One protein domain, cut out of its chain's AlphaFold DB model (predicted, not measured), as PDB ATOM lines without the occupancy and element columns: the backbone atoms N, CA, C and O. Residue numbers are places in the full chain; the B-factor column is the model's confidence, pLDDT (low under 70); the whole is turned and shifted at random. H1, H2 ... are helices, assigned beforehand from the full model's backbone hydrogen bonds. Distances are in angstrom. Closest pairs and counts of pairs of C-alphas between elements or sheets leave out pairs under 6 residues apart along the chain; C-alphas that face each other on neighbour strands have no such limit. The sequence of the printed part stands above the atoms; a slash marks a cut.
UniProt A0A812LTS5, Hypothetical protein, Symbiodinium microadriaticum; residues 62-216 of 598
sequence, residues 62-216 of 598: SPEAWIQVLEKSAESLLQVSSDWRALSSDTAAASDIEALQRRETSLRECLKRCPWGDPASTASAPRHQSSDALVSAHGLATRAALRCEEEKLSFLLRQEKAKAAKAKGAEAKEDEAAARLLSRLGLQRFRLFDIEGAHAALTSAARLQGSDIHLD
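AT A GLANCE: This is residues 62 to 216 of the 598 residues of the protein "Hypothetical protein" of Symbiodinium microadriaticum (UniProt A0A812LTS5). One long helix, H3, runs through the middle along the longest axis, with a helical hairpin on either side of it: H1 and H2 on one side, with H1 making the broad contact and H2 only just reaching H3, and H4 and H5 on the other, with H4 packed on H3 and H5 on H4. The helices run nearly along one another, and a long loop, residues 112 to 132, joins H2 to H3. The printed part has 155 residues, with five named helices in the order H1, H2, H3, H4, H5 and no named strand; the class is all helix. The whole is compact, with a radius of gyration of the C-alphas of 17.2 A, and elongated in outline, spanning 58 by 34 by 21 A.

HOW THE PARTS SIT: The hub is H3, residues 133 to 166, which touches three helices. H1, residues 63 to 86, touches it at a shallow tilt of 19 degrees, the same way; their closest C-alphas, those of Ser 81 and Cys 148, are 4.3 A apart. H2, residues 94 to 111, forms a hairpin with H1 at a shallow tilt of 20 degrees, opposite ways; their closest C-alphas, of Ser 73 and Leu 107, are 6.2 A apart. H2 and H3 only just touch, with 3 pairs of C-alphas within 8 A, through residues 104 to 111 of H2 and 141 to 148 of H3 alone; they too form a hairpin, and the closest C-alphas, of Arg 108 and Ala 145, are 7.7 A apart. H1, H2 and H3 form an up-and-down bundle, each helix running against the one before it in the chain. H4, residues 171 to 191, forms a hairpin with H3 at a shallow tilt of 16 degrees; the closest C-alphas, of Leu 157 and Ala 178, are 5.9 A apart. H5, residues 195 to 208, forms a hairpin with H4; the closest C-alphas, of Gly 186 and Ala 198, are 4.0 A apart. H3 and H5 are apart, and H1 and H2 are each apart from H4 and H5. Every O i to N i+4 pair is within hydrogen-bond range in H2, H4 and H5; in H1 it is 19 of 20 and in H3 29 of 30.

IN THESE COORDINATES: H3 is 50.0 A long from first to last C-alpha, from C-alpha 133 at (10.499, -52.913, 52.681) to C-alpha 166 at (27.490, -8.429, 37.553). H1 measures 34.6 A, H4 30.4 A, H2 25.8 A and H5 20.1 A. H5 ends with C-alpha 208 at (34.462, -23.322, 31.082).

THE WHOLE: The two C-alphas farthest apart, of Ser 62 and Gly 169, are 57.9 A apart. The printed part has no cut. The link from H2 to H3 is long, and those from H3 to H4 and from H4 to H5 are tight. Confidence is low, under 70, at residues 168 to 174 and 210 to 216; the mean pLDDT of the printed part is 87.4.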
ATOM      1  N   SER A  62      16.055 -52.467  65.058       82.94
ATOM      2  CA  SER A  62      14.734 -52.850  64.503       82.94
ATOM      3  C   SER A  62      14.596 -52.327  63.068       82.94
ATOM      4  O   SER A  62      14.625 -51.108  62.870       82.94
ATOM      5  N   PRO A  63      14.441 -53.210  62.063       86.00
ATOM      6  CA  PRO A  63      14.182 -52.797  60.685       86.00
ATOM      7  C   PRO A  63      12.926 -51.941  60.538       86.00
ATOM      8  O   PRO A  63      12.939 -50.967  59.797       86.00
ATOM      9  N   GLU A  64      11.866 -52.260  61.278       89.38
ATOM     10  CA  GLU A  64      10.555 -51.613  61.186       89.38
ATOM     11  C   GLU A  64      10.621 -50.152  61.635       89.38
ATOM     12  O   GLU A  64      10.057 -49.268  60.989       89.38
ATOM     13  N   ALA A  65      11.354 -49.882  62.719       89.50
ATOM     14  CA  ALA A  65      11.589 -48.519  63.175       89.50
ATOM     15  C   ALA A  65      12.376 -47.718  62.127       89.50
ATOM     16  O   ALA A  65      12.017 -46.580  61.827       89.50
ATOM     17  N   TRP A  66      13.419 -48.316  61.546       92.56
ATOM     18  CA  TRP A  66      14.264 -47.658  60.550       92.56
ATOM     19  C   TRP A  66      13.571 -47.413  59.214       92.56
ATOM     20  O   TRP A  66      13.829 -46.369  58.622       92.56
ATOM     21  N   ILE A  67      12.666 -48.290  58.772       94.50
ATOM     22  CA  ILE A  67      11.825 -48.057  57.586       94.50
ATOM     23  C   ILE A  67      11.110 -46.706  57.715       94.50
ATOM     24  O   ILE A  67      11.281 -45.836  56.866       94.50
ATOM     25  N   GLN A  68      10.435 -46.467  58.846       94.50
ATOM     26  CA  GLN A  68       9.727 -45.204  59.082       94.50
ATOM     27  C   GLN A  68      10.662 -43.990  59.141       94.50
ATOM     28  O   GLN A  68      10.269 -42.890  58.751       94.50
ATOM     29  N   VAL A  69      11.880 -44.153  59.675       94.25
ATOM     30  CA  VAL A  69      12.879 -43.072  59.692       94.25
ATOM     31  C   VAL A  69      13.313 -42.732  58.271       94.25
ATOM     32  O   VAL A  69      13.298 -41.561  57.905       94.25
ATOM     33  N   LEU A  70      13.668 -43.744  57.478       95.81
ATOM     34  CA  LEU A  70      14.148 -43.590  56.109       95.81
ATOM     35  C   LEU A  70      13.084 -42.944  55.213       95.81
ATOM     36  O   LEU A  70      13.390 -41.968  54.535       95.81
ATOM     37  N   GLU A  71      11.837 -43.416  55.273       96.31
ATOM     38  CA  GLU A  71      10.715 -42.866  54.498       96.31
ATOM     39  C   GLU A  71      10.445 -41.398  54.851       96.31
ATOM     40  O   GLU A  71      10.447 -40.534  53.976       96.31
ATOM     41  N   LYS A  72      10.325 -41.071  56.145       96.31
ATOM     42  CA  LYS A  72      10.091 -39.684  56.587       96.31
ATOM     43  C   LYS A  72      11.263 -38.760  56.268       96.31
ATOM     44  O   LYS A  72      11.067 -37.582  55.955       96.31
ATOM     45  N   SER A  73      12.494 -39.262  56.373       96.56
ATOM     46  CA  SER A  73      13.680 -38.518  55.947       96.56
ATOM     47  C   SER A  73      13.676 -38.281  54.439       96.56
ATOM     48  O   SER A  73      14.023 -37.178  54.025       96.56
ATOM     49  N   ALA A  74      13.248 -39.257  53.635       97.38
ATOM     50  CA  ALA A  74      13.114 -39.109  52.189       97.38
ATOM     51  C   ALA A  74      12.092 -38.020  51.828       97.38
ATOM     52  O   ALA A  74      12.435 -37.088  51.104       97.38
ATOM     53  N   GLU A  75      10.884 -38.066  52.398       98.00
ATOM     54  CA  GLU A  75       9.851 -37.032  52.215       98.00
ATOM     55  C   GLU A  75      10.368 -35.636  52.592       98.00
ATOM     56  O   GLU A  75      10.231 -34.673  51.836       98.00
ATOM     57  N   SER A  76      11.035 -35.529  53.745       97.88
ATOM     58  CA  SER A  76      11.586 -34.259  54.228       97.88
ATOM     59  C   SER A  76      12.698 -33.721  53.322       97.88
ATOM     60  O   SER A  76      12.777 -32.512  53.104       97.88
ATOM     61  N   LEU A  77      13.556 -34.594  52.788       98.06
ATOM     62  CA  LEU A  77      14.606 -34.222  51.837       98.06
ATOM     63  C   LEU A  77      14.024 -33.783  50.492       98.06
ATOM     64  O   LEU A  77      14.532 -32.829  49.909       98.06
ATOM     65  N   LEU A  78      12.949 -34.419  50.019       97.81
ATOM     66  CA  LEU A  78      12.235 -33.982  48.816       97.81
ATOM     67  C   LEU A  78      11.589 -32.606  49.009       97.81
ATOM     68  O   LEU A  78      11.648 -31.776  48.104       97.81
ATOM     69  N   GLN A  79      11.061 -32.315  50.202       97.75
ATOM     70  CA  GLN A  79      10.588 -30.967  50.515       97.75
ATOM     71  C   GLN A  79      11.737 -29.951  50.485       97.75
ATOM     72  O   GLN A  79      11.618 -28.918  49.837       97.75
ATOM     73  N   VAL A  80      12.875 -30.250  51.123       97.44
ATOM     74  CA  VAL A  80      14.059 -29.366  51.090       97.44
ATOM     75  C   VAL A  80      14.581 -29.181  49.658       97.44
ATOM     76  O   VAL A  80      14.974 -28.081  49.290       97.44
ATOM     77  N   SER A  81      14.552 -30.229  48.834       97.25
ATOM     78  CA  SER A  81      14.881 -30.181  47.405       97.25
ATOM     79  C   SER A  81      13.962 -29.211  46.646       97.25
ATOM     80  O   SER A  81      14.450 -28.350  45.914       97.25
ATOM     81  N   SER A  82      12.646 -29.278  46.878       97.44
ATOM     82  CA  SER A  82      11.685 -28.322  46.312       97.44
ATOM     83  C   SER A  82      11.939 -26.890  46.793       97.44
ATOM     84  O   SER A  82      11.874 -25.955  45.994       97.44
ATOM     85  N   ASP A  83      12.263 -26.717  48.076       96.38
ATOM     86  CA  ASP A  83      12.571 -25.410  48.660       96.38
ATOM     87  C   ASP A  83      13.846 -24.811  48.019       96.38
ATOM     88  O   ASP A  83      13.857 -23.635  47.654       96.38
ATOM     89  N   TRP A  84      14.895 -25.617  47.785       96.50
ATOM     90  CA  TRP A  84      16.101 -25.200  47.046       96.50
ATOM     91  C   TRP A  84      15.790 -24.742  45.621       96.50
ATOM     92  O   TRP A  84      16.327 -23.732  45.158       96.50
ATOM     93  N   ARG A  85      14.922 -25.472  44.916       94.81
ATOM     94  CA  ARG A  85      14.520 -25.132  43.549       94.81
ATOM     95  C   ARG A  85      13.814 -23.775  43.496       94.81
ATOM     96  O   ARG A  85      14.128 -22.965  42.623       94.81
ATOM     97  N   ALA A  86      12.909 -23.532  44.445       93.75
ATOM     98  CA  ALA A  86      12.081 -22.330  44.526       93.75
ATOM     99  C   ALA A  86      12.841 -21.061  44.955       93.75
ATOM    100  O   ALA A  86      12.371 -19.955  44.686       93.75
ATOM    101  N   LEU A  87      14.006 -21.190  45.599       93.12
ATOM    102  CA  LEU A  87      14.815 -20.035  45.991       93.12
ATOM    103  C   LEU A  87      15.284 -19.217  44.775       93.12
ATOM    104  O   LEU A  87      15.832 -19.746  43.800       93.12
ATOM    105  N   SER A  88      15.110 -17.898  44.878       87.81
ATOM    106  CA  SER A  88      15.629 -16.917  43.922       87.81
ATOM    107  C   SER A  88      17.148 -16.801  44.045       87.81
ATOM    108  O   SER A  88      17.668 -16.536  45.126       87.81
ATOM    109  N   SER A  89      17.877 -16.953  42.940       79.38
ATOM    110  CA  SER A  89      19.343 -16.845  42.929       79.38
ATOM    111  C   SER A  89      19.864 -15.430  43.191       79.38
ATOM    112  O   SER A  89      20.999 -15.285  43.640       79.38
ATOM    113  N   ASP A  90      19.053 -14.401  42.929       76.31
ATOM    114  CA  ASP A  90      19.452 -12.991  43.039       76.31
ATOM    115  C   ASP A  90      19.045 -12.330  44.356       76.31
ATOM    116  O   ASP A  90      19.682 -11.367  44.781       76.31
ATOM    117  N   THR A  91      17.976 -12.822  44.986       77.44
ATOM    118  CA  THR A  91      17.329 -12.149  46.124       77.44
ATOM    119  C   THR A  91      17.167 -13.032  47.356       77.44
ATOM    120  O   THR A  91      16.617 -12.565  48.351       77.44
ATOM    121  N   ALA A  92      17.622 -14.291  47.323       81.81
ATOM    122  CA  ALA A  92      17.561 -15.159  48.495       81.81
ATOM    123  C   ALA A  92      18.335 -14.547  49.670       81.81
ATOM    124  O   ALA A  92      19.528 -14.250  49.562       81.81
ATOM    125  N   ALA A  93      17.656 -14.395  50.808       84.62
ATOM    126  CA  ALA A  93      18.291 -13.941  52.031       84.62
ATOM    127  C   ALA A  93      19.258 -15.015  52.550       84.62
ATOM    128  O   ALA A  93      18.965 -16.214  52.509       84.62
ATOM    129  N   ALA A  94      20.400 -14.590  53.098       87.94
ATOM    130  CA  ALA A  94      21.377 -15.505  53.695       87.94
ATOM    131  C   ALA A  94      20.744 -16.403  54.778       87.94
ATOM    132  O   ALA A  94      21.064 -17.586  54.869       87.94
ATOM    133  N   SER A  95      19.770 -15.871  55.527       89.94
ATOM    134  CA  SER A  95      19.008 -16.607  56.538       89.94
ATOM    135  C   SER A  95      18.228 -17.798  55.976       89.94
ATOM    136  O   SER A  95      18.154 -18.836  56.638       89.94
ATOM    137  N   ASP A  96      17.670 -17.675  54.770       90.81
ATOM    138  CA  ASP A  96      16.870 -18.731  54.138       90.81
ATOM    139  C   ASP A  96      17.778 -19.863  53.645       90.81
ATOM    140  O   ASP A  96      17.500 -21.043  53.874       90.81
ATOM    141  N   ILE A  97      18.922 -19.498  53.059       92.69
ATOM    142  CA  ILE A  97      19.971 -20.434  52.636       92.69
ATOM    143  C   ILE A  97      20.495 -21.218  53.850       92.69
ATOM    144  O   ILE A  97      20.531 -22.451  53.827       92.69
ATOM    145  N   GLU A  98      20.844 -20.530  54.941       93.94
ATOM    146  CA  GLU A  98      21.300 -21.161  56.186       93.94
ATOM    147  C   GLU A  98      20.226 -22.055  56.820       93.94
ATOM    148  O   GLU A  98      20.532 -23.096  57.413       93.94
ATOM    149  N   ALA A  99      18.948 -21.675  56.731       93.94
ATOM    150  CA  ALA A  99      17.845 -22.491  57.225       93.94
ATOM    151  C   ALA A  99      17.713 -23.807  56.442       93.94
ATOM    152  O   ALA A  99      17.616 -24.872  57.063       93.94
ATOM    153  N   LEU A 100      17.774 -23.767  55.105       94.88
ATOM    154  CA  LEU A 100      17.743 -24.980  54.279       94.88
ATOM    155  C   LEU A 100      18.972 -25.861  54.501       94.88
ATOM    156  O   LEU A 100      18.823 -27.068  54.697       94.88
ATOM    157  N   GLN A 101      20.172 -25.278  54.560       95.12
ATOM    158  CA  GLN A 101      21.404 -26.025  54.836       95.12
ATOM    159  C   GLN A 101      21.362 -26.727  56.196       95.12
ATOM    160  O   GLN A 101      21.770 -27.887  56.306       95.12
ATOM    161  N   ARG A 102      20.832 -26.070  57.236       95.75
ATOM    162  CA  ARG A 102      20.650 -26.691  58.559       95.75
ATOM    163  C   ARG A 102      19.648 -27.842  58.519       95.75
ATOM    164  O   ARG A 102      19.931 -28.898  59.085       95.75
ATOM    165  N   ARG A 103      18.507 -27.667  57.838       95.81
ATOM    166  CA  ARG A 103      17.500 -28.731  57.656       95.81
ATOM    167  C   ARG A 103      18.094 -29.937  56.929       95.81
ATOM    168  O   ARG A 103      17.980 -31.054  57.427       95.81
ATOM    169  N   GLU A 104      18.780 -29.710  55.812       94.88
ATOM    170  CA  GLU A 104      19.462 -30.757  55.045       94.88
ATOM    171  C   GLU A 104      20.503 -31.494  55.899       94.88
ATOM    172  O   GLU A 104      20.479 -32.722  55.994       94.88
ATOM    173  N   THR A 105      21.394 -30.751  56.563       94.62
ATOM    174  CA  THR A 105      22.466 -31.324  57.389       94.62
ATOM    175  C   THR A 105      21.891 -32.188  58.505       94.62
ATOM    176  O   THR A 105      22.346 -33.309  58.712       94.62
ATOM    177  N   SER A 106      20.839 -31.721  59.184       94.50
ATOM    178  CA  SER A 106      20.173 -32.500  60.228       94.50
ATOM    179  C   SER A 106      19.588 -33.815  59.704       94.50
ATOM    180  O   SER A 106      19.645 -34.824  60.407       94.50
ATOM    181  N   LEU A 107      19.013 -33.818  58.497       94.94
ATOM    182  CA  LEU A 107      18.471 -35.029  57.873       94.94
ATOM    183  C   LEU A 107      19.600 -35.993  57.485       94.94
ATOM    184  O   LEU A 107      19.525 -37.177  57.815       94.94
ATOM    185  N   ARG A 108      20.689 -35.498  56.884       93.06
ATOM    186  CA  ARG A 108      21.866 -36.318  56.544       93.06
ATOM    187  C   ARG A 108      22.531 -36.929  57.780       93.06
ATOM    188  O   ARG A 108      22.855 -38.110  57.773       93.06
ATOM    189  N   GLU A 109      22.671 -36.175  58.869       92.81
ATOM    190  CA  GLU A 109      23.191 -36.701  60.142       92.81
ATOM    191  C   GLU A 109      22.279 -37.767  60.770       92.81
ATOM    192  O   GLU A 109      22.749 -38.630  61.515       92.81
ATOM    193  N   CYS A 110      20.977 -37.736  60.473       91.25
ATOM    194  CA  CYS A 110      20.061 -38.806  60.853       91.25
ATOM    195  C   CYS A 110      20.289 -40.060  59.996       91.25
ATOM    196  O   CYS A 110      20.422 -41.151  60.552       91.25
ATOM    197  N   LEU A 111      20.396 -39.899  58.674       92.44
ATOM    198  CA  LEU A 111      20.632 -40.986  57.717       92.44
ATOM    199  C   LEU A 111      21.969 -41.712  57.944       92.44
ATOM    200  O   LEU A 111      22.002 -42.940  57.911       92.44
ATOM    201  N   LYS A 112      23.040 -40.989  58.297       92.19
ATOM    202  CA  LYS A 112      24.357 -41.562  58.655       92.19
ATOM    203  C   LYS A 112      24.315 -42.578  59.796       92.19
ATOM    204  O   LYS A 112      25.230 -43.382  59.943       92.19
ATOM    205  N   ARG A 113      23.282 -42.529  60.641       90.94
ATOM    206  CA  ARG A 113      23.112 -43.451  61.774       90.94
ATOM    207  C   ARG A 113      22.441 -44.765  61.368       90.94
ATOM    208  O   ARG A 113      22.287 -45.626  62.232       90.94
ATOM    209  N   CYS A 114      22.030 -44.908  60.104       89.06
ATOM    210  CA  CYS A 114      21.450 -46.133  59.569       89.06
ATOM    211  C   CYS A 114      22.441 -47.298  59.748       89.06
ATOM    212  O   CYS A 114      23.570 -47.217  59.257       89.06
ATOM    213  N   PRO A 115      22.053 -48.399  60.420       86.75
ATOM    214  CA  PRO A 115      22.975 -49.492  60.722       86.75
ATOM    215  C   PRO A 115      23.396 -50.281  59.473       86.75
ATOM    216  O   PRO A 115      24.376 -51.018  59.524       86.75
ATOM    217  N   TRP A 116      22.697 -50.101  58.348       85.62
ATOM    218  CA  TRP A 116      23.003 -50.734  57.060       85.62
ATOM    219  C   TRP A 116      23.759 -49.816  56.086       85.62
ATOM    220  O   TRP A 116      23.823 -50.087  54.887       85.62
ATOM    221  N   GLY A 117      24.351 -48.738  56.606       86.12
ATOM    222  CA  GLY A 117      25.133 -47.773  55.840       86.12
ATOM    223  C   GLY A 117      24.331 -46.540  55.438       86.12
ATOM    224  O   GLY A 117      23.103 -46.584  55.323       86.12
ATOM    225  N   ASP A 118      25.050 -45.437  55.228       89.50
ATOM    226  CA  ASP A 118      24.487 -44.133  54.884       89.50
ATOM    227  C   ASP A 118      23.862 -44.156  53.472       89.50
ATOM    228  O   ASP A 118      24.586 -44.322  52.486       89.50
ATOM    229  N   PRO A 119      22.534 -43.954  53.338       90.94
ATOM    230  CA  PRO A 119      21.881 -43.795  52.039       90.94
ATOM    231  C   PRO A 119      22.532 -42.738  51.138       90.94
ATOM    232  O   PRO A 119      22.573 -42.905  49.923       90.94
ATOM    233  N   ALA A 120      23.088 -41.663  51.703       85.62
ATOM    234  CA  ALA A 120      23.709 -40.598  50.920       85.62
ATOM    235  C   ALA A 120      25.095 -40.965  50.351       85.62
ATOM    236  O   ALA A 120      25.560 -40.284  49.430       85.62
ATOM    237  N   SER A 121      25.751 -42.012  50.869       85.88
ATOM    238  CA  SER A 121      27.082 -42.456  50.423       85.88
ATOM    239  C   SER A 121      27.049 -43.638  49.450       85.88
ATOM    240  O   SER A 121      28.104 -44.114  49.042       85.88
ATOM    241  N   THR A 122      25.864 -44.134  49.092       85.31
ATOM    242  CA  THR A 122      25.677 -45.196  48.086       85.31
ATOM    243  C   THR A 122      26.185 -44.765  46.713       85.31
ATOM    244  O   THR A 122      26.156 -43.581  46.379       85.31
ATOM    245  N   ALA A 123      26.661 -45.700  45.891       82.62
ATOM    246  CA  ALA A 123      27.218 -45.341  44.584       82.62
ATOM    247  C   ALA A 123      26.158 -44.684  43.682       82.62
ATOM    248  O   ALA A 123      26.410 -43.627  43.119       82.62
ATOM    249  N   SER A 124      24.951 -45.246  43.625       85.00
ATOM    250  CA  SER A 124      23.819 -44.737  42.847       85.00
ATOM    251  C   SER A 124      22.490 -45.072  43.528       85.00
ATOM    252  O   SER A 124      22.426 -45.921  44.419       85.00
ATOM    253  N   ALA A 125      21.414 -44.396  43.123       87.19
ATOM    254  CA  ALA A 125      20.060 -44.779  43.508       87.19
ATOM    255  C   ALA A 125      19.664 -46.097  42.821       87.19
ATOM    256  O   ALA A 125      19.977 -46.275  41.647       87.19
ATOM    257  N   PRO A 126      18.924 -46.998  43.485       82.00
ATOM    258  CA  PRO A 126      18.521 -48.261  42.867       82.00
ATOM    259  C   PRO A 126      17.617 -48.015  41.652       82.00
ATOM    260  O   PRO A 126      16.681 -47.218  41.737       82.00
ATOM    261  N   ARG A 127      17.887 -48.696  40.527       77.25
ATOM    262  CA  ARG A 127      17.099 -48.568  39.282       77.25
ATOM    263  C   ARG A 127      15.675 -49.096  39.442       77.25
ATOM    264  O   ARG A 127      14.730 -48.439  39.024       77.25
ATOM    265  N   HIS A 128      15.536 -50.243  40.101       78.50
ATOM    266  CA  HIS A 128      14.253 -50.888  40.353       78.50
ATOM    267  C   HIS A 128      13.923 -50.847  41.840       78.50
ATOM    268  O   HIS A 128      14.810 -50.839  42.696       78.50
ATOM    269  N   GLN A 129      12.632 -50.820  42.151       82.62
ATOM    270  CA  GLN A 129      12.178 -50.883  43.529       82.62
ATOM    271  C   GLN A 129      12.218 -52.332  44.030       82.62
ATOM    272  O   GLN A 129      11.683 -53.238  43.390       82.62
ATOM    273  N   SER A 130      12.836 -52.540  45.192       87.94
ATOM    274  CA  SER A 130      12.800 -53.827  45.887       87.94
ATOM    275  C   SER A 130      11.435 -54.043  46.544       87.94
ATOM    276  O   SER A 130      10.843 -53.101  47.069       87.94
ATOM    277  N   SER A 131      10.950 -55.286  46.568       88.88
ATOM    278  CA  SER A 131       9.789 -55.662  47.386       88.88
ATOM    279  C   SER A 131      10.158 -55.924  48.856       88.88
ATOM    280  O   SER A 131       9.272 -56.116  49.689       88.88
ATOM    281  N   ASP A 132      11.450 -55.892  49.216       91.19
ATOM    282  CA  ASP A 132      11.887 -55.814  50.611       91.19
ATOM    283  C   ASP A 132      11.712 -54.381  51.130       91.19
ATOM    284  O   ASP A 132      12.319 -53.431  50.631       91.19
ATOM    285  N   ALA A 133      10.879 -54.223  52.162       92.00
ATOM    286  CA  ALA A 133      10.499 -52.913  52.681       92.00
ATOM    287  C   ALA A 133      11.698 -52.081  53.170       92.00
ATOM    288  O   ALA A 133      11.715 -50.866  52.977       92.00
ATOM    289  N   LEU A 134      12.720 -52.710  53.764       91.75
ATOM    290  CA  LEU A 134      13.890 -51.977  54.247       91.75
ATOM    291  C   LEU A 134      14.773 -51.515  53.086       91.75
ATOM    292  O   LEU A 134      15.227 -50.371  53.094       91.75
ATOM    293  N   VAL A 135      15.013 -52.382  52.099       90.44
ATOM    294  CA  VAL A 135      15.792 -52.020  50.900       90.44
ATOM    295  C   VAL A 135      15.070 -50.932  50.108       90.44
ATOM    296  O   VAL A 135      15.696 -49.948  49.716       90.44
ATOM    297  N   SER A 136      13.747 -51.042  49.956       92.31
ATOM    298  CA  SER A 136      12.907 -50.005  49.345       92.31
ATOM    299  C   SER A 136      13.035 -48.664  50.076       92.31
ATOM    300  O   SER A 136      13.353 -47.650  49.453       92.31
ATOM    301  N   ALA A 137      12.863 -48.643  51.403       94.19
ATOM    302  CA  ALA A 137      12.973 -47.417  52.196       94.19
ATOM    303  C   ALA A 137      14.379 -46.792  52.123       94.19
ATOM    304  O   ALA A 137      14.521 -45.573  52.003       94.19
ATOM    305  N   HIS A 138      15.432 -47.617  52.136       93.75
ATOM    306  CA  HIS A 138      16.816 -47.160  51.964       93.75
ATOM    307  C   HIS A 138      17.047 -46.554  50.573       93.75
ATOM    308  O   HIS A 138      17.625 -45.471  50.454       93.75
ATOM    309  N   GLY A 139      16.514 -47.190  49.528       92.31
ATOM    310  CA  GLY A 139      16.532 -46.688  48.156       92.31
ATOM    311  C   GLY A 139      15.804 -45.352  47.983       92.31
ATOM    312  O   GLY A 139      16.322 -44.449  47.322       92.31
ATOM    313  N   LEU A 140      14.643 -45.184  48.626       94.69
ATOM    314  CA  LEU A 140      13.899 -43.919  48.653       94.69
ATOM    315  C   LEU A 140      14.713 -42.802  49.320       94.69
ATOM    316  O   LEU A 140      14.863 -41.721  48.746       94.69
ATOM    317  N   ALA A 141      15.291 -43.074  50.494       95.69
ATOM    318  CA  ALA A 141      16.145 -42.123  51.204       95.69
ATOM    319  C   ALA A 141      17.395 -41.752  50.393       95.69
ATOM    320  O   ALA A 141      17.755 -40.574  50.321       95.69
ATOM    321  N   THR A 142      18.017 -42.735  49.735       94.69
ATOM    322  CA  THR A 142      19.141 -42.533  48.813       94.69
ATOM    323  C   THR A 142      18.749 -41.553  47.711       94.69
ATOM    324  O   THR A 142      19.352 -40.488  47.579       94.69
ATOM    325  N   ARG A 143      17.689 -41.861  46.954       94.69
ATOM    326  CA  ARG A 143      17.235 -41.032  45.830       94.69
ATOM    327  C   ARG A 143      16.887 -39.609  46.273       94.69
ATOM    328  O   ARG A 143      17.294 -38.656  45.611       94.69
ATOM    329  N   ALA A 144      16.191 -39.455  47.399       96.81
ATOM    330  CA  ALA A 144      15.847 -38.147  47.951       96.81
ATOM    331  C   ALA A 144      17.090 -37.331  48.352       96.81
ATOM    332  O   ALA A 144      17.163 -36.136  48.066       96.81
ATOM    333  N   ALA A 145      18.098 -37.968  48.957       96.31
ATOM    334  CA  ALA A 145      19.351 -37.310  49.328       96.31
ATOM    335  C   ALA A 145      20.167 -36.849  48.108       96.31
ATOM    336  O   ALA A 145      20.791 -35.783  48.161       96.31
ATOM    337  N   LEU A 146      20.157 -37.627  47.020       95.25
ATOM    338  CA  LEU A 146      20.795 -37.256  45.753       95.25
ATOM    339  C   LEU A 146      20.062 -36.096  45.068       95.25
ATOM    340  O   LEU A 146      20.703 -35.120  44.692       95.25
ATOM    341  N   ARG A 147      18.725 -36.153  44.977       96.19
ATOM    342  CA  ARG A 147      17.899 -35.066  44.414       96.19
ATOM    343  C   ARG A 147      18.035 -33.761  45.199       96.19
ATOM    344  O   ARG A 147      18.106 -32.686  44.614       96.19
ATOM    345  N   CYS A 148      18.116 -33.839  46.528       97.19
ATOM    346  CA  CYS A 148      18.352 -32.659  47.357       97.19
ATOM    347  C   CYS A 148      19.716 -32.008  47.065       97.19
ATOM    348  O   CYS A 148      19.793 -30.783  46.983       97.19
ATOM    349  N   GLU A 149      20.779 -32.801  46.882       95.81
ATOM    350  CA  GLU A 149      22.098 -32.269  46.499       95.81
ATOM    351  C   GLU A 149      22.086 -31.706  45.070       95.81
ATOM    352  O   GLU A 149      22.672 -30.653  44.832       95.81
ATOM    353  N   GLU A 150      21.395 -32.360  44.131       96.56
ATOM    354  CA  GLU A 150      21.232 -31.885  42.749       96.56
ATOM    355  C   GLU A 150      20.618 -30.474  42.700       96.56
ATOM    356  O   GLU A 150      21.164 -29.575  42.052       96.56
ATOM    357  N   GLU A 151      19.513 -30.251  43.418       97.19
ATOM    358  CA  GLU A 151      18.834 -28.948  43.446       97.19
ATOM    359  C   GLU A 151      19.670 -27.870  44.135       97.19
ATOM    360  O   GLU A 151      19.736 -26.730  43.669       97.19
ATOM    361  N   LYS A 152      20.383 -28.228  45.206       96.44
ATOM    362  CA  LYS A 152      21.319 -27.322  45.874       96.44
ATOM    363  C   LYS A 152      22.470 -26.915  44.957       96.44
ATOM    364  O   LYS A 152      22.779 -25.729  44.861       96.44
ATOM    365  N   LEU A 153      23.098 -27.867  44.264       96.31
ATOM    366  CA  LEU A 153      24.155 -27.584  43.287       96.31
ATOM    367  C   LEU A 153      23.634 -26.699  42.152       96.31
ATOM    368  O   LEU A 153      24.307 -25.747  41.757       96.31
ATOM    369  N   SER A 154      22.417 -26.963  41.678       96.12
ATOM    370  CA  SER A 154      21.757 -26.159  40.648       96.12
ATOM    371  C   SER A 154      21.470 -24.730  41.124       96.12
ATOM    372  O   SER A 154      21.663 -23.777  40.369       96.12
ATOM    373  N   PHE A 155      21.051 -24.544  42.380       96.00
ATOM    374  CA  PHE A 155      20.909 -23.222  42.998       96.00
ATOM    375  C   PHE A 155      22.250 -22.482  43.086       96.00
ATOM    376  O   PHE A 155      22.345 -21.343  42.628       96.00
ATOM    377  N   LEU A 156      23.297 -23.131  43.605       94.62
ATOM    378  CA  LEU A 156      24.630 -22.530  43.713       94.62
ATOM    379  C   LEU A 156      25.178 -22.129  42.338       94.62
ATOM    380  O   LEU A 156      25.718 -21.039  42.188       94.62
ATOM    381  N   LEU A 157      24.967 -22.958  41.313       93.81
ATOM    382  CA  LEU A 157      25.370 -22.639  39.945       93.81
ATOM    383  C   LEU A 157      24.634 -21.408  39.395       93.81
ATOM    384  O   LEU A 157      25.254 -20.569  38.743       93.81
ATOM    385  N   ARG A 158      23.325 -21.271  39.659       93.31
ATOM    386  CA  ARG A 158      22.565 -20.060  39.295       93.31
ATOM    387  C   ARG A 158      23.120 -18.821  40.001       93.31
ATOM    388  O   ARG A 158      23.238 -17.775  39.371       93.31
ATOM    389  N   GLN A 159      23.491 -18.947  41.276       91.25
ATOM    390  CA  GLN A 159      24.074 -17.853  42.053       91.25
ATOM    391  C   GLN A 159      25.443 -17.422  41.504       91.25
ATOM    392  O   GLN A 159      25.674 -16.228  41.333       91.25
ATOM    393  N   GLU A 160      26.329 -18.368  41.184       89.75
ATOM    394  CA  GLU A 160      27.636 -18.059  40.585       89.75
ATOM    395  C   GLU A 160      27.487 -17.385  39.214       89.75
ATOM    396  O   GLU A 160      28.103 -16.352  38.967       89.75
ATOM    397  N   LYS A 161      26.579 -17.870  38.355       87.00
ATOM    398  CA  LYS A 161      26.290 -17.222  37.062       87.00
ATOM    399  C   LYS A 161      25.761 -15.791  37.217       87.00
ATOM    400  O   LYS A 161      26.124 -14.913  36.438       87.00
ATOM    401  N   ALA A 162      24.916 -15.544  38.218       86.75
ATOM    402  CA  ALA A 162      24.389 -14.210  38.498       86.75
ATOM    403  C   ALA A 162      25.462 -13.246  39.035       86.75
ATOM    404  O   ALA A 162      25.398 -12.047  38.753       86.75
ATOM    405  N   LYS A 163      26.449 -13.749  39.792       84.81
ATOM    406  CA  LYS A 163      27.624 -12.969  40.217       84.81
ATOM    407  C   LYS A 163      28.489 -12.592  39.016       84.81
ATOM    408  O   LYS A 163      28.758 -11.406  38.843       84.81
ATOM    409  N   ALA A 164      28.789 -13.558  38.148       81.50
ATOM    410  CA  ALA A 164      29.602 -13.330  36.956       81.50
ATOM    411  C   ALA A 164      28.991 -12.293  36.006       81.50
ATOM    412  O   ALA A 164      29.665 -11.381  35.540       81.50
ATOM    413  N   ALA A 165      27.669 -12.334  35.809       82.06
ATOM    414  CA  ALA A 165      26.968 -11.330  35.008       82.06
ATOM    415  C   ALA A 165      27.082  -9.891  35.568       82.06
ATOM    416  O   ALA A 165      26.915  -8.924  34.824       82.06
ATOM    417  N   LYS A 166      27.341  -9.731  36.876       81.94
ATOM    418  CA  LYS A 166      27.490  -8.429  37.553       81.94
ATOM    419  C   LYS A 166      28.955  -7.978  37.636       81.94
ATOM    420  O   LYS A 166      29.210  -6.773  37.695       81.94
ATOM    421  N   ALA A 167      29.910  -8.906  37.636       74.19
ATOM    422  CA  ALA A 167      31.336  -8.627  37.739       74.19
ATOM    423  C   ALA A 167      31.946  -8.320  36.359       74.19
ATOM    424  O   ALA A 167      32.376  -9.203  35.625       74.19
ATOM    425  N   LYS A 168      32.039  -7.037  35.988       56.84
ATOM    426  CA  LYS A 168      32.829  -6.622  34.814       56.84
ATOM    427  C   LYS A 168      34.329  -6.847  35.090       56.84
ATOM    428  O   LYS A 168      34.970  -5.966  35.655       56.84
ATOM    429  N   GLY A 169      34.879  -8.003  34.699       57.72
ATOM    430  CA  GLY A 169      36.333  -8.237  34.618       57.72
ATOM    431  C   GLY A 169      36.947  -9.324  35.518       57.72
ATOM    432  O   GLY A 169      38.163  -9.313  35.690       57.72
ATOM    433  N   ALA A 170      36.162 -10.251  36.087       58.78
ATOM    434  CA  ALA A 170      36.657 -11.368  36.916       58.78
ATOM    435  C   ALA A 170      36.385 -12.774  36.324       58.78
ATOM    436  O   ALA A 170      36.397 -13.765  37.056       58.78
ATOM    437  N   GLU A 171      36.202 -12.856  35.001       63.88
ATOM    438  CA  GLU A 171      35.659 -14.018  34.269       63.88
ATOM    439  C   GLU A 171      36.368 -15.349  34.602       63.88
ATOM    440  O   GLU A 171      35.719 -16.333  34.950       63.88
ATOM    441  N   ALA A 172      37.705 -15.374  34.645       64.94
ATOM    442  CA  ALA A 172      38.461 -16.623  34.796       64.94
ATOM    443  C   ALA A 172      38.249 -17.367  36.137       64.94
ATOM    444  O   ALA A 172      38.268 -18.598  36.172       64.94
ATOM    445  N   LYS A 173      38.059 -16.658  37.262       65.75
ATOM    446  CA  LYS A 173      37.819 -17.308  38.572       65.75
ATOM    447  C   LYS A 173      36.377 -17.789  38.719       65.75
ATOM    448  O   LYS A 173      36.120 -18.781  39.403       65.75
ATOM    449  N   GLU A 174      35.446 -17.069  38.107       66.88
ATOM    450  CA  GLU A 174      34.019 -17.380  38.135       66.88
ATOM    451  C   GLU A 174      33.713 -18.592  37.244       66.88
ATOM    452  O   GLU A 174      32.968 -19.486  37.658       66.88
ATOM    453  N   ASP A 175      34.398 -18.708  36.103       79.75
ATOM    454  CA  ASP A 175      34.346 -19.880  35.225       79.75
ATOM    455  C   ASP A 175      34.861 -21.149  35.923       79.75
ATOM    456  O   ASP A 175      34.231 -22.210  35.847       79.75
ATOM    457  N   GLU A 176      35.938 -21.045  36.711       83.19
ATOM    458  CA  GLU A 176      36.475 -22.174  37.480       83.19
ATOM    459  C   GLU A 176      35.493 -22.659  38.569       83.19
ATOM    460  O   GLU A 176      35.314 -23.864  38.786       83.19
ATOM    461  N   ALA A 177      34.836 -21.731  39.274       86.31
ATOM    462  CA  ALA A 177      33.835 -22.056  40.291       86.31
ATOM    463  C   ALA A 177      32.582 -22.703  39.678       86.31
ATOM    464  O   ALA A 177      32.118 -23.740  40.170       86.31
ATOM    465  N   ALA A 178      32.071 -22.139  38.580       89.19
ATOM    466  CA  ALA A 178      30.931 -22.680  37.850       89.19
ATOM    467  C   ALA A 178      31.226 -24.077  37.281       89.19
ATOM    468  O   ALA A 178      30.393 -24.981  37.402       89.19
ATOM    469  N   ALA A 179      32.426 -24.293  36.738       87.25
ATOM    470  CA  ALA A 179      32.835 -25.592  36.227       87.25
ATOM    471  C   ALA A 179      32.898 -26.669  37.318       87.25
ATOM    472  O   ALA A 179      32.361 -27.760  37.135       87.25
ATOM    473  N   ARG A 180      33.456 -26.360  38.500       88.31
ATOM    474  CA  ARG A 180      33.454 -27.294  39.646       88.31
ATOM    475  C   ARG A 180      32.039 -27.699  40.066       88.31
ATOM    476  O   ARG A 180      31.802 -28.865  40.395       88.31
ATOM    477  N   LEU A 181      31.099 -26.753  40.071       92.50
ATOM    478  CA  LEU A 181      29.693 -27.029  40.376       92.50
ATOM    479  C   LEU A 181      29.045 -27.914  39.307       92.50
ATOM    480  O   LEU A 181      28.343 -28.861  39.657       92.50
ATOM    481  N   LEU A 182      29.317 -27.651  38.028       92.25
ATOM    482  CA  LEU A 182      28.828 -28.454  36.906       92.25
ATOM    483  C   LEU A 182      29.375 -29.887  36.924       92.25
ATOM    484  O   LEU A 182      28.593 -30.818  36.745       92.25
ATOM    485  N   SER A 183      30.662 -30.092  37.221       89.19
ATOM    486  CA  SER A 183      31.242 -31.439  37.346       89.19
ATOM    487  C   SER A 183      30.593 -32.234  38.481       89.19
ATOM    488  O   SER A 183      30.199 -33.387  38.299       89.19
ATOM    489  N   ARG A 184      30.386 -31.600  39.645       91.50
ATOM    490  CA  ARG A 184      29.656 -32.218  40.766       91.50
ATOM    491  C   ARG A 184      28.206 -32.525  40.404       91.50
ATOM    492  O   ARG A 184      27.712 -33.588  40.767       91.50
ATOM    493  N   LEU A 185      27.531 -31.615  39.700       94.06
ATOM    494  CA  LEU A 185      26.157 -31.813  39.240       94.06
ATOM    495  C   LEU A 185      26.071 -32.994  38.263       94.06
ATOM    496  O   LEU A 185      25.183 -33.829  38.402       94.06
ATOM    497  N   GLY A 186      27.032 -33.101  37.342       91.06
ATOM    498  CA  GLY A 186      27.163 -34.221  36.414       91.06
ATOM    499  C   GLY A 186      27.288 -35.563  37.130       91.06
ATOM    500  O   GLY A 186      26.522 -36.485  36.852       91.06
ATOM    501  N   LEU A 187      28.175 -35.648  38.128       89.38
ATOM    502  CA  LEU A 187      28.298 -36.842  38.965       89.38
ATOM    503  C   LEU A 187      26.987 -37.164  39.698       89.38
ATOM    504  O   LEU A 187      26.558 -38.312  39.691       89.38
ATOM    505  N   GLN A 188      26.317 -36.183  40.314       92.00
ATOM    506  CA  GLN A 188      25.051 -36.458  41.012       92.00
ATOM    507  C   GLN A 188      23.963 -36.975  40.070       92.00
ATOM    508  O   GLN A 188      23.231 -37.897  40.428       92.00
ATOM    509  N   ARG A 189      23.887 -36.429  38.856       92.12
ATOM    510  CA  ARG A 189      22.959 -36.902  37.829       92.12
ATOM    511  C   ARG A 189      23.277 -38.319  37.377       92.12
ATOM    512  O   ARG A 189      22.366 -39.135  37.317       92.12
ATOM    513  N   PHE A 190      24.549 -38.680  37.220       87.88
ATOM    514  CA  PHE A 190      24.944 -40.074  37.000       87.88
ATOM    515  C   PHE A 190      24.449 -41.013  38.104       87.88
ATOM    516  O   PHE A 190      23.870 -42.058  37.815       87.88
ATOM    517  N   ARG A 191      24.616 -40.622  39.373       88.81
ATOM    518  CA  ARG A 191      24.144 -41.410  40.526       88.81
ATOM    519  C   ARG A 191      22.620 -41.552  40.553       88.81
ATOM    520  O   ARG A 191      22.106 -42.499  41.140       88.81
ATOM    521  N   LEU A 192      21.900 -40.624  39.930       90.31
ATOM    522  CA  LEU A 192      20.449 -40.660  39.750       90.31
ATOM    523  C   LEU A 192      20.004 -41.371  38.474       90.31
ATOM    524  O   LEU A 192      18.794 -41.484  38.280       90.31
ATOM    525  N   PHE A 193      20.948 -41.849  37.657       86.31
ATOM    526  CA  PHE A 193      20.682 -42.342  36.315       86.31
ATOM    527  C   PHE A 193      20.011 -41.259  35.441       86.31
ATOM    528  O   PHE A 193      19.035 -41.506  34.768       86.31
ATOM    529  N   ASP A 194      20.507 -40.025  35.444       89.31
ATOM    530  CA  ASP A 194      20.153 -38.988  34.462       89.31
ATOM    531  C   ASP A 194      21.356 -38.771  33.534       89.31
ATOM    532  O   ASP A 194      22.184 -37.887  33.755       89.31
ATOM    533  N   ILE A 195      21.506 -39.644  32.532       87.38
ATOM    534  CA  ILE A 195      22.694 -39.660  31.660       87.38
ATOM    535  C   ILE A 195      22.752 -38.414  30.770       87.38
ATOM    536  O   ILE A 195      23.823 -37.837  30.589       87.38
ATOM    537  N   GLU A 196      21.611 -37.966  30.238       89.38
ATOM    538  CA  GLU A 196      21.537 -36.768  29.393       89.38
ATOM    539  C   GLU A 196      21.874 -35.508  30.187       89.38
ATOM    540  O   GLU A 196      22.717 -34.707  29.769       89.38
ATOM    541  N   GLY A 197      21.265 -35.345  31.363       91.56
ATOM    542  CA  GLY A 197      21.552 -34.223  32.237       91.56
ATOM    543  C   GLY A 197      22.981 -34.262  32.779       91.56
ATOM    544  O   GLY A 197      23.580 -33.193  32.953       91.56
ATOM    545  N   ALA A 198      23.541 -35.450  33.033       90.44
ATOM    546  CA  ALA A 198      24.938 -35.615  33.424       90.44
ATOM    547  C   ALA A 198      25.885 -35.173  32.304       90.44
ATOM    548  O   ALA A 198      26.744 -34.319  32.530       90.44
ATOM    549  N   HIS A 199      25.678 -35.679  31.085       89.38
ATOM    550  CA  HIS A 199      26.466 -35.315  29.911       89.38
ATOM    551  C   HIS A 199      26.405 -33.810  29.624       89.38
ATOM    552  O   HIS A 199      27.436 -33.176  29.396       89.38
ATOM    553  N   ALA A 200      25.215 -33.203  29.689       90.50
ATOM    554  CA  ALA A 200      25.039 -31.768  29.468       90.50
ATOM    555  C   ALA A 200      25.794 -30.920  30.508       90.50
ATOM    556  O   ALA A 200      26.412 -29.907  30.159       90.50
ATOM    557  N   ALA A 201      25.773 -31.335  31.780       91.25
ATOM    558  CA  ALA A 201      26.503 -30.658  32.847       91.25
ATOM    559  C   ALA A 201      28.024 -30.787  32.659       91.25
ATOM    560  O   ALA A 201      28.721 -29.775  32.682       91.25
ATOM    561  N   LEU A 202      28.525 -31.996  32.389       88.56
ATOM    562  CA  LEU A 202      29.953 -32.262  32.176       88.56
ATOM    563  C   LEU A 202      30.492 -31.562  30.924       88.56
ATOM    564  O   LEU A 202      31.554 -30.951  30.971       88.56
ATOM    565  N   THR A 203      29.723 -31.551  29.833       86.94
ATOM    566  CA  THR A 203      30.068 -30.804  28.613       86.94
ATOM    567  C   THR A 203      30.159 -29.306  28.893       86.94
ATOM    568  O   THR A 203      31.044 -28.623  28.383       86.94
ATOM    569  N   SER A 204      29.246 -28.771  29.708       87.38
ATOM    570  CA  SER A 204      29.291 -27.360  30.100       87.38
ATOM    571  C   SER A 204      30.498 -27.063  30.993       87.38
ATOM    572  O   SER A 204      31.107 -26.013  30.832       87.38
ATOM    573  N   ALA A 205      30.868 -27.982  31.896       86.62
ATOM    574  CA  ALA A 205      32.067 -27.850  32.726       86.62
ATOM    575  C   ALA A 205      33.339 -27.804  31.868       86.62
ATOM    576  O   ALA A 205      34.158 -26.905  32.045       86.62
ATOM    577  N   ALA A 206      33.454 -28.713  30.895       82.56
ATOM    578  CA  ALA A 206      34.595 -28.803  29.986       82.56
ATOM    579  C   ALA A 206      34.760 -27.582  29.072       82.56
ATOM    580  O   ALA A 206      35.858 -27.306  28.621       82.56
ATOM    581  N   ARG A 207      33.691 -26.822  28.805       82.06
ATOM    582  CA  ARG A 207      33.785 -25.565  28.038       82.06
ATOM    583  C   ARG A 207      34.294 -24.383  28.859       82.06
ATOM    584  O   ARG A 207      34.820 -23.443  28.279       82.06
ATOM    585  N   LEU A 208      34.060 -24.398  30.171       80.88
ATOM    586  CA  LEU A 208      34.462 -23.322  31.082       80.88
ATOM    587  C   LEU A 208      35.893 -23.512  31.600       80.88
ATOM    588  O   LEU A 208      36.550 -22.546  31.971       80.88
ATOM    589  N   GLN A 209      36.377 -24.752  31.642       70.75
ATOM    590  CA  GLN A 209      37.762 -25.063  31.979       70.75
ATOM    591  C   GLN A 209      38.557 -25.146  30.677       70.75
ATOM    592  O   GLN A 209      38.265 -25.982  29.833       70.75
ATOM    593  N   GLY A 210      39.554 -24.278  30.499       59.47
ATOM    594  CA  GLY A 210      40.583 -24.518  29.483       59.47
ATOM    595  C   GLY A 210      41.324 -25.842  29.739       59.47
ATOM    596  O   GLY A 210      41.090 -26.514  30.743       59.47
ATOM    597  N   SER A 211      42.267 -26.191  28.867       53.03
ATOM    598  CA  SER A 211      42.996 -27.474  28.831       53.03
ATOM    599  C   SER A 211      43.797 -27.875  30.093       53.03
ATOM    600  O   SER A 211      44.363 -28.963  30.117       53.03
ATOM    601  N   ASP A 212      43.861 -27.042  31.140       45.28
ATOM    602  CA  ASP A 212      44.808 -27.168  32.267       45.28
ATOM    603  C   ASP A 212      44.207 -27.648  33.607       45.28
ATOM    604  O   ASP A 212      44.909 -27.699  34.620       45.28
ATOM    605  N   ILE A 213      42.922 -28.016  33.668       47.84
ATOM    606  CA  ILE A 213      42.294 -28.506  34.910       47.84
ATOM    607  C   ILE A 213      41.918 -29.980  34.765       47.84
ATOM    608  O   ILE A 213      41.347 -30.393  33.764       47.84
ATOM    609  N   HIS A 214      42.219 -30.767  35.802       51.66
ATOM    610  CA  HIS A 214      41.937 -32.200  35.894       51.66
ATOM    611  C   HIS A 214      40.415 -32.447  35.959       51.66
ATOM    612  O   HIS A 214      39.836 -32.667  37.024       51.66
ATOM    613  N   LEU A 215      39.745 -32.341  34.812       56.09
ATOM    614  CA  LEU A 215      38.354 -32.727  34.640       56.09
ATOM    615  C   LEU A 215      38.242 -34.240  34.822       56.09
ATOM    616  O   LEU A 215      39.185 -34.992  34.555       56.09
ATOM    617  N   ASP A 216      37.052 -34.698  35.197       64.75
ATOM    618  CA  ASP A 216      36.704 -36.106  35.057       64.75
ATOM    619  C   ASP A 216      36.386 -36.399  33.577       64.75
ATOM    620  O   ASP A 216      35.245 -36.668  33.195       64.75
TER     621      ASP A 216